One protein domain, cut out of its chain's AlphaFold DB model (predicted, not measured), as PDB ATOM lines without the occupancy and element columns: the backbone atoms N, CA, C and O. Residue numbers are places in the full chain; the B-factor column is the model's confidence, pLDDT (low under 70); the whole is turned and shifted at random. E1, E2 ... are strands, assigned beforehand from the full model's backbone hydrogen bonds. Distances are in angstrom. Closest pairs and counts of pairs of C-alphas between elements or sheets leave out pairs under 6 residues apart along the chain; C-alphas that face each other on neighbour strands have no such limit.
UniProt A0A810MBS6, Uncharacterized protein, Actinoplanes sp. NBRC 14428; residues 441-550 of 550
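This is residues 441 to 550 of the 550 residues of an uncharacterized protein of Actinoplanes sp. NBRC 14428 (UniProt A0A810MBS6). Two strongly twisted sheets sit partly face to face: a small one, E2 E1 E4 E5, covers part of a longer one, E3 E9 E8 E7 E6. The long hairpin of E7 and E8 runs through the body and makes its longest axis. The printed part has 110 residues, no named helix and nine strands, E1 to E9 in chain order; both sheets are antiparallel in the orders just given. The class is all strand; the whole is compact, with a radius of gyration of the C-alphas of 14.9 A, yet elongated, spanning 50 by 26 by 20 A.

Find C-alpha 444 at (-8.999, 5.291, 13.564), where E1 begins; it runs to 449. Then come E2, 454 to 458, E3, 462 to 465, E4, 471 to 479, 23.7 A long, E5, 486 to 491, and E6, 494 to 501. E7, 505 to 517, is 38.3 A long; E8, 524 to 536, is 39.5 A. E9, 542 to 549, ends at C-alpha 549, (1.264, -1.685, 6.080).

Look first at the meander E6 E7 E8 E9, each strand the antiparallel neighbour of the one before. In the hairpin E7 and E8, N 510 and O 531 are 2.8 A apart; between E9 and E8, N 545 and O 532 are 2.9 A apart. In the small sheet, N 446 of E1 and O 475 of E4 are within hydrogen-bond range, 2.8 A apart. Between the sheets, the closest C-alphas of E5 and E7 are Gly 491 and Leu 514, 4.3 A; those of E2 and E9 are Leu 457 and Ser 545, 6.6 A. E5 runs on into E6 at 79 degrees.

The C-alphas farthest apart, Val 503 and Cys 521, are 50.4 A apart. The printed part has no cut, and no link is long. Mean pLDDT of the printed part is 74.5; 39 residues are under 70, among them 483 to 487 and 536 to 541.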
ATOM      1  N   GLY A 441     -10.481   9.066  18.096       51.00
ATOM      2  CA  GLY A 441      -9.180   9.737  18.145       51.00
ATOM      3  C   GLY A 441      -8.335   9.594  16.862       51.00
ATOM      4  O   GLY A 441      -8.733   8.910  15.912       51.00
ATOM      5  N   PRO A 442      -7.142  10.229  16.813       48.75
ATOM      6  CA  PRO A 442      -6.124   9.855  15.828       48.75
ATOM      7  C   PRO A 442      -5.845   8.350  15.972       48.75
ATOM      8  O   PRO A 442      -5.887   7.856  17.090       48.75
ATOM      9  N   GLU A 443      -5.580   7.646  14.867       55.91
ATOM     10  CA  GLU A 443      -5.431   6.170  14.759       55.91
ATOM     11  C   GLU A 443      -6.690   5.361  14.396       55.91
ATOM     12  O   GLU A 443      -6.625   4.135  14.332       55.91
ATOM     13  N   LEU A 444      -7.819   6.002  14.074       67.19
ATOM     14  CA  LEU A 444      -8.999   5.291  13.564       67.19
ATOM     15  C   LEU A 444      -9.188   5.474  12.061       67.19
ATOM     16  O   LEU A 444      -9.242   6.597  11.551       67.19
ATOM     17  N   LEU A 445      -9.305   4.351  11.352       74.44
ATOM     18  CA  LEU A 445      -9.525   4.328   9.913       74.44
ATOM     19  C   LEU A 445     -11.025   4.384   9.617       74.44
ATOM     20  O   LEU A 445     -11.771   3.458   9.936       74.44
ATOM     21  N   ARG A 446     -11.466   5.452   8.952       77.25
ATOM     22  CA  ARG A 446     -12.819   5.579   8.404       77.25
ATOM     23  C   ARG A 446     -12.838   5.054   6.976       77.25
ATOM     24  O   ARG A 446     -12.179   5.614   6.106       77.25
ATOM     25  N   VAL A 447     -13.622   4.014   6.723       76.56
ATOM     26  CA  VAL A 447     -13.783   3.380   5.411       76.56
ATOM     27  C   VAL A 447     -15.204   3.617   4.906       76.56
ATOM     28  O   VAL A 447     -16.173   3.083   5.445       76.56
ATOM     29  N   ARG A 448     -15.351   4.410   3.844       80.00
ATOM     30  CA  ARG A 448     -16.618   4.587   3.128       80.00
ATOM     31  C   ARG A 448     -16.791   3.463   2.119       80.00
ATOM     32  O   ARG A 448     -15.929   3.249   1.271       80.00
ATOM     33  N   LEU A 449     -17.928   2.782   2.174       81.50
ATOM     34  CA  LEU A 449     -18.292   1.689   1.274       81.50
ATOM     35  C   LEU A 449     -19.036   2.228   0.038       81.50
ATOM     36  O   LEU A 449     -19.671   3.283   0.096       81.50
ATOM     37  N   HIS A 450     -19.040   1.483  -1.072       72.06
ATOM     38  CA  HIS A 450     -19.665   1.887  -2.350       72.06
ATOM     39  C   HIS A 450     -21.187   2.179  -2.304       72.06
ATOM     40  O   HIS A 450     -21.747   2.672  -3.280       72.06
ATOM     41  N   ARG A 451     -21.863   1.930  -1.175       66.69
ATOM     42  CA  ARG A 451     -23.275   2.289  -0.926       66.69
ATOM     43  C   ARG A 451     -23.454   3.414   0.105       66.69
ATOM     44  O   ARG A 451     -24.521   3.544   0.690       66.69
ATOM     45  N   GLY A 452     -22.409   4.202   0.359       57.97
ATOM     46  CA  GLY A 452     -22.465   5.408   1.197       57.97
ATOM     47  C   GLY A 452     -22.370   5.174   2.707       57.97
ATOM     48  O   GLY A 452     -22.229   6.139   3.449       57.97
ATOM     49  N   ARG A 453     -22.385   3.921   3.177       68.81
ATOM     50  CA  ARG A 453     -22.147   3.586   4.589       68.81
ATOM     51  C   ARG A 453     -20.669   3.779   4.933       68.81
ATOM     52  O   ARG A 453     -19.812   3.241   4.234       68.81
ATOM     53  N   THR A 454     -20.386   4.487   6.020       70.62
ATOM     54  CA  THR A 454     -19.037   4.610   6.591       70.62
ATOM     55  C   THR A 454     -18.892   3.638   7.757       70.62
ATOM     56  O   THR A 454     -19.783   3.532   8.598       70.62
ATOM     57  N   VAL A 455     -17.783   2.906   7.784       71.06
ATOM     58  CA  VAL A 455     -17.366   2.062   8.906       71.06
ATOM     59  C   VAL A 455     -16.122   2.681   9.511       71.06
ATOM     60  O   VAL A 455     -15.287   3.200   8.775       71.06
ATOM     61  N   VAL A 456     -15.997   2.636  10.832       68.75
ATOM     62  CA  VAL A 456     -14.813   3.145  11.517       68.75
ATOM     63  C   VAL A 456     -14.169   2.023  12.296       68.75
ATOM     64  O   VAL A 456     -14.853   1.261  12.978       68.75
ATOM     65  N   LEU A 457     -12.862   1.890  12.119       69.19
ATOM     66  CA  LEU A 457     -12.101   0.757  12.596       69.19
ATOM     67  C   LEU A 457     -10.925   1.230  13.444       69.19
ATOM     68  O   LEU A 457     -10.158   2.107  13.039       69.19
ATOM     69  N   ARG A 458     -10.754   0.597  14.607       68.81
ATOM     70  CA  ARG A 458      -9.503   0.661  15.377       68.81
ATOM     71  C   ARG A 458      -8.413  -0.099  14.644       68.81
ATOM     72  O   ARG A 458      -8.742  -1.030  13.914       68.81
ATOM     73  N   LEU A 459      -7.154   0.297  14.807       65.75
ATOM     74  CA  LEU A 459      -6.028  -0.510  14.333       65.75
ATOM     75  C   LEU A 459      -6.175  -1.929  14.911       65.75
ATOM     76  O   LEU A 459      -6.377  -2.066  16.117       65.75
ATOM     77  N   HIS A 460      -6.168  -2.954  14.052       61.62
ATOM     78  CA  HIS A 460      -6.460  -4.356  14.403       61.62
ATOM     79  C   HIS A 460      -7.900  -4.646  14.885       61.62
ATOM     80  O   HIS A 460      -8.198  -5.746  15.349       61.62
ATOM     81  N   GLY A 461      -8.814  -3.677  14.795       64.44
ATOM     82  CA  GLY A 461     -10.228  -3.830  15.137       64.44
ATOM     83  C   GLY A 461     -11.070  -4.301  13.952       64.44
ATOM     84  O   GLY A 461     -10.709  -4.087  12.793       64.44
ATOM     85  N   SER A 462     -12.228  -4.899  14.242       73.38
ATOM     86  CA  SER A 462     -13.181  -5.359  13.230       73.38
ATOM     87  C   SER A 462     -14.601  -4.833  13.469       73.38
ATOM     88  O   SER A 462     -14.977  -4.487  14.588       73.38
ATOM     89  N   ALA A 463     -15.401  -4.742  12.404       70.88
ATOM     90  CA  ALA A 463     -16.807  -4.350  12.467       70.88
ATOM     91  C   ALA A 463     -17.673  -5.179  11.508       70.88
ATOM     92  O   ALA A 463     -17.240  -5.534  10.415       70.88
ATOM     93  N   ALA A 464     -18.923  -5.449  11.883       74.75
ATOM     94  CA  ALA A 464     -19.856  -6.174  11.025       74.75
ATOM     95  C   ALA A 464     -20.352  -5.310   9.848       74.75
ATOM     96  O   ALA A 464     -20.805  -4.169  10.021       74.75
ATOM     97  N   VAL A 465     -20.333  -5.872   8.639       71.31
ATOM     98  CA  VAL A 465     -20.791  -5.235   7.399       71.31
ATOM     99  C   VAL A 465     -21.817  -6.090   6.664       71.31
ATOM    100  O   VAL A 465     -21.836  -7.315   6.743       71.31
ATOM    101  N   GLY A 466     -22.707  -5.414   5.936       65.75
ATOM    102  CA  GLY A 466     -23.720  -6.077   5.119       65.75
ATOM    103  C   GLY A 466     -23.123  -6.827   3.916       65.75
ATOM    104  O   GLY A 466     -21.995  -6.549   3.496       65.75
ATOM    105  N   PRO A 467     -23.893  -7.742   3.307       62.72
ATOM    106  CA  PRO A 467     -23.423  -8.552   2.192       62.72
ATOM    107  C   PRO A 467     -23.099  -7.694   0.956       62.72
ATOM    108  O   PRO A 467     -23.857  -6.792   0.576       62.72
ATOM    109  N   ARG A 468     -21.988  -8.028   0.280       67.31
ATOM    110  CA  ARG A 468     -21.529  -7.424  -0.992       67.31
ATOM    111  C   ARG A 468     -21.158  -5.933  -0.918       67.31
ATOM    112  O   ARG A 468     -21.412  -5.190  -1.867       67.31
ATOM    113  N   LEU A 469     -20.588  -5.478   0.195       70.62
ATOM    114  CA  LEU A 469     -20.040  -4.124   0.315       70.62
ATOM    115  C   LEU A 469     -18.524  -4.132   0.098       70.62
ATOM    116  O   LEU A 469     -17.826  -4.944   0.694       70.62
ATOM    117  N   THR A 470     -18.033  -3.210  -0.729       80.25
ATOM    118  CA  THR A 470     -16.602  -3.010  -0.994       80.25
ATOM    119  C   THR A 470     -16.153  -1.617  -0.524       80.25
ATOM    120  O   THR A 470     -16.939  -0.660  -0.637       80.25
ATOM    121  N   PRO A 471     -14.928  -1.476   0.018       84.50
ATOM    122  CA  PRO A 471     -14.323  -0.181   0.331       84.50
ATOM    123  C   PRO A 471     -14.206   0.710  -0.912       84.50
ATOM    124  O   PRO A 471     -13.801   0.238  -1.967       84.50
ATOM    125  N   ALA A 472     -14.559   1.989  -0.786       84.25
ATOM    126  CA  ALA A 472     -14.499   2.983  -1.865       84.25
ATOM    127  C   ALA A 472     -13.531   4.133  -1.552       84.25
ATOM    128  O   ALA A 472     -12.901   4.703  -2.443       84.25
ATOM    129  N   ASP A 473     -13.445   4.521  -0.283       85.12
ATOM    130  CA  ASP A 473     -12.621   5.631   0.184       85.12
ATOM    131  C   ASP A 473     -12.225   5.375   1.636       85.12
ATOM    132  O   ASP A 473     -13.026   4.852   2.410       85.12
ATOM    133  N   ALA A 474     -10.996   5.716   1.990       85.50
ATOM    134  CA  ALA A 474     -10.440   5.520   3.314       85.50
ATOM    135  C   ALA A 474      -9.815   6.824   3.812       85.50
ATOM    136  O   ALA A 474      -9.193   7.577   3.058       85.50
ATOM    137  N   LEU A 475     -10.005   7.094   5.096       82.19
ATOM    138  CA  LEU A 475      -9.561   8.306   5.757       82.19
ATOM    139  C   LEU A 475      -8.983   7.954   7.123       82.19
ATOM    140  O   LEU A 475      -9.633   7.283   7.917       82.19
ATOM    141  N   LEU A 476      -7.773   8.433   7.390       81.69
ATOM    142  CA  LEU A 476      -7.075   8.262   8.658       81.69
ATOM    143  C   LEU A 476      -6.616   9.623   9.168       81.69
ATOM    144  O   LEU A 476      -6.116  10.448   8.404       81.69
ATOM    145  N   HIS A 477      -6.731   9.830  10.473       69.94
ATOM    146  CA  HIS A 477      -6.061  10.926  11.159       69.94
ATOM    147  C   HIS A 477      -4.811  10.392  11.847       69.94
ATOM    148  O   HIS A 477      -4.911   9.564  12.748       69.94
ATOM    149  N   ALA A 478      -3.643  10.861  11.411       70.75
ATOM    150  CA  ALA A 478      -2.357  10.464  11.973       70.75
ATOM    151  C   ALA A 478      -1.615  11.691  12.528       70.75
ATOM    152  O   ALA A 478      -1.661  12.760  11.905       70.75
ATOM    153  N   PRO A 479      -0.928  11.581  13.678       63.41
ATOM    154  CA  PRO A 479      -0.126  12.678  14.207       63.41
ATOM    155  C   PRO A 479       1.028  13.003  13.253       63.41
ATOM    156  O   PRO A 479       1.735  12.114  12.782       63.41
ATOM    157  N   CYS A 480       1.228  14.289  12.954       66.12
ATOM    158  CA  CYS A 480       2.355  14.721  12.138       66.12
ATOM    159  C   CYS A 480       3.676  14.422  12.856       66.12
ATOM    160  O   CYS A 480       3.879  14.953  13.950       66.12
ATOM    161  N   PRO A 481       4.621  13.688  12.239       71.25
ATOM    162  CA  PRO A 481       5.907  13.386  12.867       71.25
ATOM    163  C   PRO A 481       6.711  14.640  13.230       71.25
ATOM    164  O   PRO A 481       7.508  14.619  14.160       71.25
ATOM    165  N   GLY A 482       6.511  15.738  12.491       73.50
ATOM    166  CA  GLY A 482       7.268  16.974  12.678       73.50
ATOM    167  C   GLY A 482       6.745  17.888  13.788       73.50
ATOM    168  O   GLY A 482       7.534  18.596  14.402       73.50
ATOM    169  N   CYS A 483       5.434  17.918  14.039       64.38
ATOM    170  CA  CYS A 483       4.837  18.883  14.976       64.38
ATOM    171  C   CYS A 483       3.712  18.316  15.854       64.38
ATOM    172  O   CYS A 483       3.044  19.075  16.552       64.38
ATOM    173  N   GLY A 484       3.438  17.013  15.780       54.50
ATOM    174  CA  GLY A 484       2.367  16.344  16.525       54.50
ATOM    175  C   GLY A 484       0.945  16.686  16.068       54.50
ATOM    176  O   GLY A 484      -0.008  16.061  16.523       54.50
ATOM    177  N   THR A 485       0.768  17.640  15.144       58.06
ATOM    178  CA  THR A 485      -0.559  18.052  14.665       58.06
ATOM    179  C   THR A 485      -1.236  16.908  13.913       58.06
ATOM    180  O   THR A 485      -0.685  16.391  12.937       58.06
ATOM    181  N   SER A 486      -2.440  16.530  14.343       60.41
ATOM    182  CA  SER A 486      -3.244  15.516  13.654       60.41
ATOM    183  C   SER A 486      -3.507  15.942  12.211       60.41
ATOM    184  O   SER A 486      -3.998  17.040  11.947       60.41
ATOM    185  N   THR A 487      -3.134  15.081  11.274       66.56
ATOM    186  CA  THR A 487      -3.190  15.348   9.842       66.56
ATOM    187  C   THR A 487      -4.138  14.363   9.184       66.56
ATOM    188  O   THR A 487      -4.036  13.153   9.381       66.56
ATOM    189  N   ARG A 488      -5.061  14.902   8.386       78.25
ATOM    190  CA  ARG A 488      -6.020  14.123   7.606       78.25
ATOM    191  C   ARG A 488      -5.322  13.496   6.402       78.25
ATOM    192  O   ARG A 488      -4.839  14.216   5.530       78.25
ATOM    193  N   LEU A 489      -5.319  12.171   6.340       82.50
ATOM    194  CA  LEU A 489      -4.812  11.376   5.224       82.50
ATOM    195  C   LEU A 489      -5.991  10.688   4.540       82.50
ATOM    196  O   LEU A 489      -6.828  10.089   5.212       82.50
ATOM    197  N   ARG A 490      -6.073  10.767   3.211       88.56
ATOM    198  CA  ARG A 490      -7.160  10.158   2.431       88.56
ATOM    199  C   ARG A 490      -6.614   9.385   1.238       88.56
ATOM    200  O   ARG A 490      -5.612   9.791   0.653       88.56
ATOM    201  N   GLY A 491      -7.284   8.302   0.865       90.00
ATOM    202  CA  GLY A 491      -6.963   7.507  -0.316       90.00
ATOM    203  C   GLY A 491      -8.070   6.511  -0.645       90.00
ATOM    204  O   GLY A 491      -8.898   6.190   0.200       90.00
ATOM    205  N   SER A 492      -8.092   6.019  -1.882       89.94
ATOM    206  CA  SER A 492      -9.083   5.038  -2.338       89.94
ATOM    207  C   SER A 492      -8.509   3.622  -2.249       89.94
ATOM    208  O   SER A 492      -7.512   3.354  -2.921       89.94
ATOM    209  N   PRO A 493      -9.105   2.712  -1.453       87.62
ATOM    210  CA  PRO A 493      -8.672   1.319  -1.413       87.62
ATOM    211  C   PRO A 493      -8.946   0.598  -2.734       87.62
ATOM    212  O   PRO A 493     -10.065   0.624  -3.243       87.62
ATOM    213  N   GLY A 494      -7.922  -0.051  -3.285       85.88
ATOM    214  CA  GLY A 494      -8.014  -0.904  -4.469       85.88
ATOM    215  C   GLY A 494      -7.980  -2.383  -4.090       85.88
ATOM    216  O   GLY A 494      -7.279  -2.759  -3.153       85.88
ATOM    217  N   TRP A 495      -8.725  -3.224  -4.812       86.69
ATOM    218  CA  TRP A 495      -8.705  -4.680  -4.617       86.69
ATOM    219  C   TRP A 495      -7.298  -5.238  -4.864       86.69
ATOM    220  O   TRP A 495      -6.669  -4.900  -5.868       86.69
ATOM    221  N   THR A 496      -6.806  -6.078  -3.951       87.38
ATOM    222  CA  THR A 496      -5.442  -6.626  -4.014       87.38
ATOM    223  C   THR A 496      -5.389  -8.142  -4.036       87.38
ATOM    224  O   THR A 496      -4.641  -8.694  -4.840       87.38
ATOM    225  N   TYR A 497      -6.151  -8.820  -3.180       83.69
ATOM    226  CA  TYR A 497      -6.155 -10.276  -3.118       83.69
ATOM    227  C   TYR A 497      -7.491 -10.820  -2.629       83.69
ATOM    228  O   TYR A 497      -8.348 -10.091  -2.124       83.69
ATOM    229  N   ARG A 498      -7.622 -12.136  -2.782       84.69
ATOM    230  CA  ARG A 498      -8.645 -12.956  -2.156       84.69
ATOM    231  C   ARG A 498      -7.966 -14.195  -1.594       84.69
ATOM    232  O   ARG A 498      -7.334 -14.922  -2.362       84.69
ATOM    233  N   ASP A 499      -8.060 -14.385  -0.288       80.50
ATOM    234  CA  ASP A 499      -7.606 -15.592   0.387       80.50
ATOM    235  C   ASP A 499      -8.811 -16.501   0.647       80.50
ATOM    236  O   ASP A 499      -9.866 -16.060   1.110       80.50
ATOM    237  N   GLU A 500      -8.676 -17.766   0.271       75.94
ATOM    238  CA  GLU A 500      -9.724 -18.773   0.418       75.94
ATOM    239  C   GLU A 500      -9.154 -19.957   1.186       75.94
ATOM    240  O   GLU A 500      -8.685 -20.948   0.609       75.94
ATOM    241  N   ASP A 501      -9.243 -19.879   2.509       69.12
ATOM    242  CA  ASP A 501      -8.887 -20.999   3.353       69.12
ATOM    243  C   ASP A 501      -9.968 -22.075   3.206       69.12
ATOM    244  O   ASP A 501     -11.101 -21.941   3.682       69.12
ATOM    245  N   ARG A 502      -9.615 -23.183   2.532       54.00
ATOM    246  CA  ARG A 502     -10.520 -24.293   2.146       54.00
ATOM    247  C   ARG A 502     -11.369 -24.858   3.290       54.00
ATOM    248  O   ARG A 502     -12.312 -25.609   3.028       54.00
ATOM    249  N   VAL A 503     -11.019 -24.544   4.533       57.25
ATOM    250  CA  VAL A 503     -11.621 -25.106   5.731       57.25
ATOM    251  C   VAL A 503     -12.657 -24.175   6.378       57.25
ATOM    252  O   VAL A 503     -13.651 -24.733   6.838       57.25
ATOM    253  N   ARG A 504     -12.537 -22.828   6.398       56.81
ATOM    254  CA  ARG A 504     -13.432 -21.992   7.249       56.81
ATOM    255  C   ARG A 504     -13.818 -20.571   6.776       56.81
ATOM    256  O   ARG A 504     -14.953 -20.194   7.069       56.81
ATOM    257  N   GLU A 505     -12.992 -19.812   6.049       71.88
ATOM    258  CA  GLU A 505     -13.228 -18.366   5.809       71.88
ATOM    259  C   GLU A 505     -12.785 -17.904   4.405       71.88
ATOM    260  O   GLU A 505     -11.900 -18.502   3.792       71.88
ATOM    261  N   VAL A 506     -13.433 -16.856   3.879       78.62
ATOM    262  CA  VAL A 506     -13.010 -16.130   2.665       78.62
ATOM    263  C   VAL A 506     -12.630 -14.708   3.062       78.62
ATOM    264  O   VAL A 506     -13.457 -14.019   3.655       78.62
ATOM    265  N   GLU A 507     -11.441 -14.243   2.693       83.88
ATOM    266  CA  GLU A 507     -10.965 -12.883   2.969       83.88
ATOM    267  C   GLU A 507     -10.664 -12.127   1.665       83.88
ATOM    268  O   GLU A 507      -9.814 -12.538   0.882       83.88
ATOM    269  N   ASP A 508     -11.336 -10.997   1.428       86.56
ATOM    270  CA  ASP A 508     -11.009 -10.072   0.335       86.56
ATOM    271  C   ASP A 508     -10.174  -8.891   0.880       86.56
ATOM    272  O   ASP A 508     -10.656  -8.128   1.723       86.56
ATOM    273  N   GLY A 509      -8.951  -8.698   0.374       87.00
ATOM    274  CA  GLY A 509      -8.028  -7.644   0.818       87.00
ATOM    275  C   GLY A 509      -7.958  -6.434  -0.123       87.00
ATOM    276  O   GLY A 509      -7.783  -6.582  -1.340       87.00
ATOM    277  N   TYR A 510      -8.012  -5.220   0.433       89.50
ATOM    278  CA  TYR A 510      -7.983  -3.938  -0.284       89.50
ATOM    279  C   TYR A 510      -6.893  -3.012   0.269       89.50
ATOM    280  O   TYR A 510      -6.942  -2.640   1.437       89.50
ATOM    281  N   ALA A 511      -5.937  -2.570  -0.550       89.25
ATOM    282  CA  ALA A 511      -4.860  -1.680  -0.103       89.25
ATOM    283  C   ALA A 511      -5.067  -0.236  -0.577       89.25
ATOM    284  O   ALA A 511      -5.520  -0.004  -1.699       89.25
ATOM    285  N   ALA A 512      -4.694   0.736   0.258       88.56
ATOM    286  CA  ALA A 512      -4.700   2.154  -0.093       88.56
ATOM    287  C   ALA A 512      -3.434   2.855   0.408       88.56
ATOM    288  O   ALA A 512      -3.007   2.642   1.542       88.56
ATOM    289  N   THR A 513      -2.895   3.773  -0.394       91.94
ATOM    290  CA  THR A 513      -1.971   4.804   0.096       91.94
ATOM    291  C   THR A 513      -2.790   6.036   0.462       91.94
ATOM    292  O   THR A 513      -3.375   6.682  -0.408       91.94
ATOM    293  N   LEU A 514      -2.844   6.369   1.749       90.94
ATOM    294  CA  LEU A 514      -3.501   7.574   2.240       90.94
ATOM    295  C   LEU A 514      -2.491   8.716   2.251       90.94
ATOM    296  O   LEU A 514      -1.398   8.569   2.795       90.94
ATOM    297  N   ALA A 515      -2.851   9.860   1.678       90.94
ATOM    298  CA  ALA A 515      -1.976  11.024   1.600       90.94
ATOM    299  C   ALA A 515      -2.672  12.296   2.096       90.94
ATOM    300  O   ALA A 515      -3.893  12.438   2.003       90.94
ATOM    301  N   GLY A 516      -1.876  13.231   2.607       87.94
ATOM    302  CA  GLY A 516      -2.314  14.550   3.052       87.94
ATOM    303  C   GLY A 516      -1.125  15.469   3.323       87.94
ATOM    304  O   GLY A 516       0.030  15.071   3.172       87.94
ATOM    305  N   ALA A 517      -1.402  16.709   3.714       83.12
ATOM    306  CA  ALA A 517      -0.387  17.661   4.152       83.12
ATOM    307  C   ALA A 517      -0.753  18.177   5.542       83.12
ATOM    308  O   ALA A 517      -1.918  18.482   5.805       83.12
ATOM    309  N   CYS A 518       0.236  18.259   6.431       67.38
ATOM    310  CA  CYS A 518       0.022  18.749   7.781       67.38
ATOM    311  C   CYS A 518      -0.446  20.211   7.738       67.38
ATOM    312  O   CYS A 518       0.263  21.045   7.175       67.38
ATOM    313  N   PRO A 519      -1.586  20.564   8.353       61.62
ATOM    314  CA  PRO A 519      -2.095  21.932   8.290       61.62
ATOM    315  C   PRO A 519      -1.216  22.938   9.052       61.62
ATOM    316  O   PRO A 519      -1.247  24.122   8.738       61.62
ATOM    317  N   ALA A 520      -0.418  22.486  10.025       59.66
ATOM    318  CA  ALA A 520       0.425  23.363  10.840       59.66
ATOM    319  C   ALA A 520       1.796  23.653  10.211       59.66
ATOM    320  O   ALA A 520       2.259  24.789  10.241       59.66
ATOM    321  N   CYS A 521       2.461  22.639   9.649       74.56
ATOM    322  CA  CYS A 521       3.822  22.779   9.113       74.56
ATOM    323  C   CYS A 521       3.936  22.501   7.609       74.56
ATOM    324  O   CYS A 521       5.045  22.465   7.081       74.56
ATOM    325  N   ALA A 522       2.811  22.269   6.925       81.12
ATOM    326  CA  ALA A 522       2.727  21.909   5.506       81.12
ATOM    327  C   ALA A 522       3.498  20.633   5.108       81.12
ATOM    328  O   ALA A 522       3.616  20.332   3.920       81.12
ATOM    329  N   ALA A 523       4.005  19.857   6.076       81.50
ATOM    330  CA  ALA A 523       4.757  18.642   5.797       81.50
ATOM    331  C   ALA A 523       3.872  17.612   5.070       81.50
ATOM    332  O   ALA A 523       2.773  17.311   5.553       81.50
ATOM    333  N   PRO A 524       4.322  17.052   3.932       88.81
ATOM    334  CA  PRO A 524       3.595  15.986   3.265       88.81
ATOM    335  C   PRO A 524       3.622  14.728   4.132       88.81
ATOM    336  O   PRO A 524       4.656  14.354   4.682       88.81
ATOM    337  N   MET A 525       2.480  14.061   4.232       86.25
ATOM    338  CA  MET A 525       2.313  12.835   5.001       86.25
ATOM    339  C   MET A 525       1.664  11.762   4.141       86.25
ATOM    340  O   MET A 525       0.767  12.043   3.340       86.25
ATOM    341  N   ARG A 526       2.140  10.528   4.306       90.12
ATOM    342  CA  ARG A 526       1.617   9.346   3.626       90.12
ATOM    343  C   ARG A 526       1.643   8.155   4.572       90.12
ATOM    344  O   ARG A 526       2.568   8.045   5.367       90.12
ATOM    345  N   THR A 527       0.652   7.284   4.458       86.69
ATOM    346  CA  THR A 527       0.626   5.984   5.135       86.69
ATOM    347  C   THR A 527      -0.026   4.955   4.229       86.69
ATOM    348  O   THR A 527      -0.897   5.300   3.427       86.69
ATOM    349  N   GLU A 528       0.364   3.697   4.364       89.00
ATOM    350  CA  GLU A 528      -0.290   2.591   3.675       89.00
ATOM    351  C   GLU A 528      -1.204   1.838   4.636       89.00
ATOM    352  O   GLU A 528      -0.867   1.613   5.799       89.00
ATOM    353  N   VAL A 529      -2.385   1.471   4.150       87.00
ATOM    354  CA  VAL A 529      -3.371   0.703   4.914       87.00
ATOM    355  C   VAL A 529      -3.846  -0.488   4.096       87.00
ATOM    356  O   VAL A 529      -3.992  -0.393   2.873       87.00
ATOM    357  N   LEU A 530      -4.099  -1.599   4.780       87.31
ATOM    358  CA  LEU A 530      -4.772  -2.775   4.246       87.31
ATOM    359  C   LEU A 530      -6.119  -2.918   4.950       87.31
ATOM    360  O   LEU A 530      -6.168  -2.947   6.172       87.31
ATOM    361  N   VAL A 531      -7.197  -2.988   4.179       86.81
ATOM    362  CA  VAL A 531      -8.559  -3.229   4.650       86.81
ATOM    363  C   VAL A 531      -8.967  -4.630   4.216       86.81
ATOM    364  O   VAL A 531      -8.991  -4.903   3.016       86.81
ATOM    365  N   SER A 532      -9.322  -5.488   5.164       86.38
ATOM    366  CA  SER A 532      -9.744  -6.867   4.903       86.38
ATOM    367  C   SER A 532     -11.239  -7.023   5.141       86.38
ATOM    368  O   SER A 532     -11.785  -6.452   6.084       86.38
ATOM    369  N   VAL A 533     -11.922  -7.768   4.270       85.12
ATOM    370  CA  VAL A 533     -13.337  -8.134   4.422       85.12
ATOM    371  C   VAL A 533     -13.445  -9.652   4.489       85.12
ATOM    372  O   VAL A 533     -13.258 -10.321   3.474       85.12
ATOM    373  N   THR A 534     -13.793 -10.184   5.657       81.94
ATOM    374  CA  THR A 534     -13.873 -11.623   5.925       81.94
ATOM    375  C   THR A 534     -15.326 -12.107   5.914       81.94
ATOM    376  O   THR A 534     -16.223 -11.471   6.472       81.94
ATOM    377  N   GLU A 535     -15.581 -13.240   5.262       75.50
ATOM    378  CA  GLU A 535     -16.876 -13.915   5.162       75.50
ATOM    379  C   GLU A 535     -16.795 -15.330   5.754       75.50
ATOM    380  O   GLU A 535     -16.052 -16.186   5.266       75.50
ATOM    381  N   GLY A 536     -17.598 -15.592   6.791       66.62
ATOM    382  CA  GLY A 536     -17.788 -16.935   7.343       66.62
ATOM    383  C   GLY A 536     -18.800 -17.744   6.524       66.62
ATOM    384  O   GLY A 536     -19.846 -17.229   6.134       66.62
ATOM    385  N   ARG A 537     -18.529 -19.036   6.280       59.72
ATOM    386  CA  ARG A 537     -19.352 -19.908   5.405       59.72
ATOM    387  C   ARG A 537     -20.772 -20.242   5.907       59.72
ATOM    388  O   ARG A 537     -21.530 -20.845   5.154       59.72
ATOM    389  N   PHE A 538     -21.133 -19.890   7.142       55.75
ATOM    390  CA  PHE A 538     -22.414 -20.248   7.776       55.75
ATOM    391  C   PHE A 538     -23.315 -19.025   7.983       55.75
ATOM    392  O   PHE A 538     -23.561 -18.656   9.125       55.75
ATOM    393  N   ASP A 539     -23.735 -18.355   6.901       56.03
ATOM    394  CA  ASP A 539     -24.626 -17.173   6.931       56.03
ATOM    395  C   ASP A 539     -24.246 -16.103   7.984       56.03
ATOM    396  O   ASP A 539     -25.076 -15.318   8.446       56.03
ATOM    397  N   GLY A 540     -22.967 -16.077   8.373       57.41
ATOM    398  CA  GLY A 540     -22.447 -15.207   9.413       57.41
ATOM    399  C   GLY A 540     -22.276 -13.785   8.887       57.41
ATOM    400  O   GLY A 540     -22.076 -13.586   7.683       57.41
ATOM    401  N   PRO A 541     -22.338 -12.767   9.762       61.19
ATOM    402  CA  PRO A 541     -22.049 -11.401   9.356       61.19
ATOM    403  C   PRO A 541     -20.631 -11.324   8.776       61.19
ATOM    404  O   PRO A 541     -19.689 -11.876   9.344       61.19
ATOM    405  N   ARG A 542     -20.468 -10.621   7.650       73.81
ATOM    406  CA  ARG A 542     -19.131 -10.287   7.147       73.81
ATOM    407  C   ARG A 542     -18.473  -9.315   8.119       73.81
ATOM    408  O   ARG A 542     -19.142  -8.399   8.601       73.81
ATOM    409  N   THR A 543     -17.185  -9.466   8.370       78.69
ATOM    410  CA  THR A 543     -16.407  -8.546   9.203       78.69
ATOM    411  C   THR A 543     -15.447  -7.753   8.328       78.69
ATOM    412  O   THR A 543     -14.885  -8.280   7.376       78.69
ATOM    413  N   ILE A 544     -15.296  -6.459   8.597       79.00
ATOM    414  CA  ILE A 544     -14.270  -5.615   7.980       79.00
ATOM    415  C   ILE A 544     -13.248  -5.229   9.045       79.00
ATOM    416  O   ILE A 544     -13.651  -4.815  10.131       79.00
ATOM    417  N   SER A 545     -11.960  -5.363   8.748       80.75
ATOM    418  CA  SER A 545     -10.835  -4.995   9.616       80.75
ATOM    419  C   SER A 545      -9.799  -4.178   8.848       80.75
ATOM    420  O   SER A 545      -9.885  -4.045   7.622       80.75
ATOM    421  N   TRP A 546      -8.835  -3.581   9.555       83.94
ATOM    422  CA  TRP A 546      -7.680  -2.970   8.900       83.94
ATOM    423  C   TRP A 546      -6.394  -3.078   9.709       83.94
ATOM    424  O   TRP A 546      -6.413  -3.063  10.942       83.94
ATOM    425  N   ASP A 547      -5.292  -3.066   8.962       78.38
ATOM    426  CA  ASP A 547      -3.927  -3.036   9.464       78.38
ATOM    427  C   ASP A 547      -3.114  -1.953   8.742       78.38
ATOM    428  O   ASP A 547      -3.322  -1.654   7.558       78.38
ATOM    429  N   ALA A 548      -2.152  -1.363   9.449       70.56
ATOM    430  CA  ALA A 548      -1.141  -0.516   8.829       70.56
ATOM    431  C   ALA A 548      -0.135  -1.397   8.073       70.56
ATOM    432  O   ALA A 548       0.417  -2.343   8.640       70.56
ATOM    433  N   ARG A 549       0.130  -1.086   6.798       61.59
ATOM    434  CA  ARG A 549       1.264  -1.685   6.080       61.59
ATOM    435  C   ARG A 549       2.514  -0.889   6.446       61.59
ATOM    436  O   ARG A 549       2.517   0.334   6.305       61.59
ATOM    437  N   SER A 550       3.504  -1.586   7.006       43.34
ATOM    438  CA  SER A 550       4.785  -1.009   7.437       43.34
ATOM    439  C   SER A 550       5.689  -0.688   6.258       43.34
ATOM    440  O   SER A 550       5.735  -1.508   5.313       43.34
TER     441      SER A 550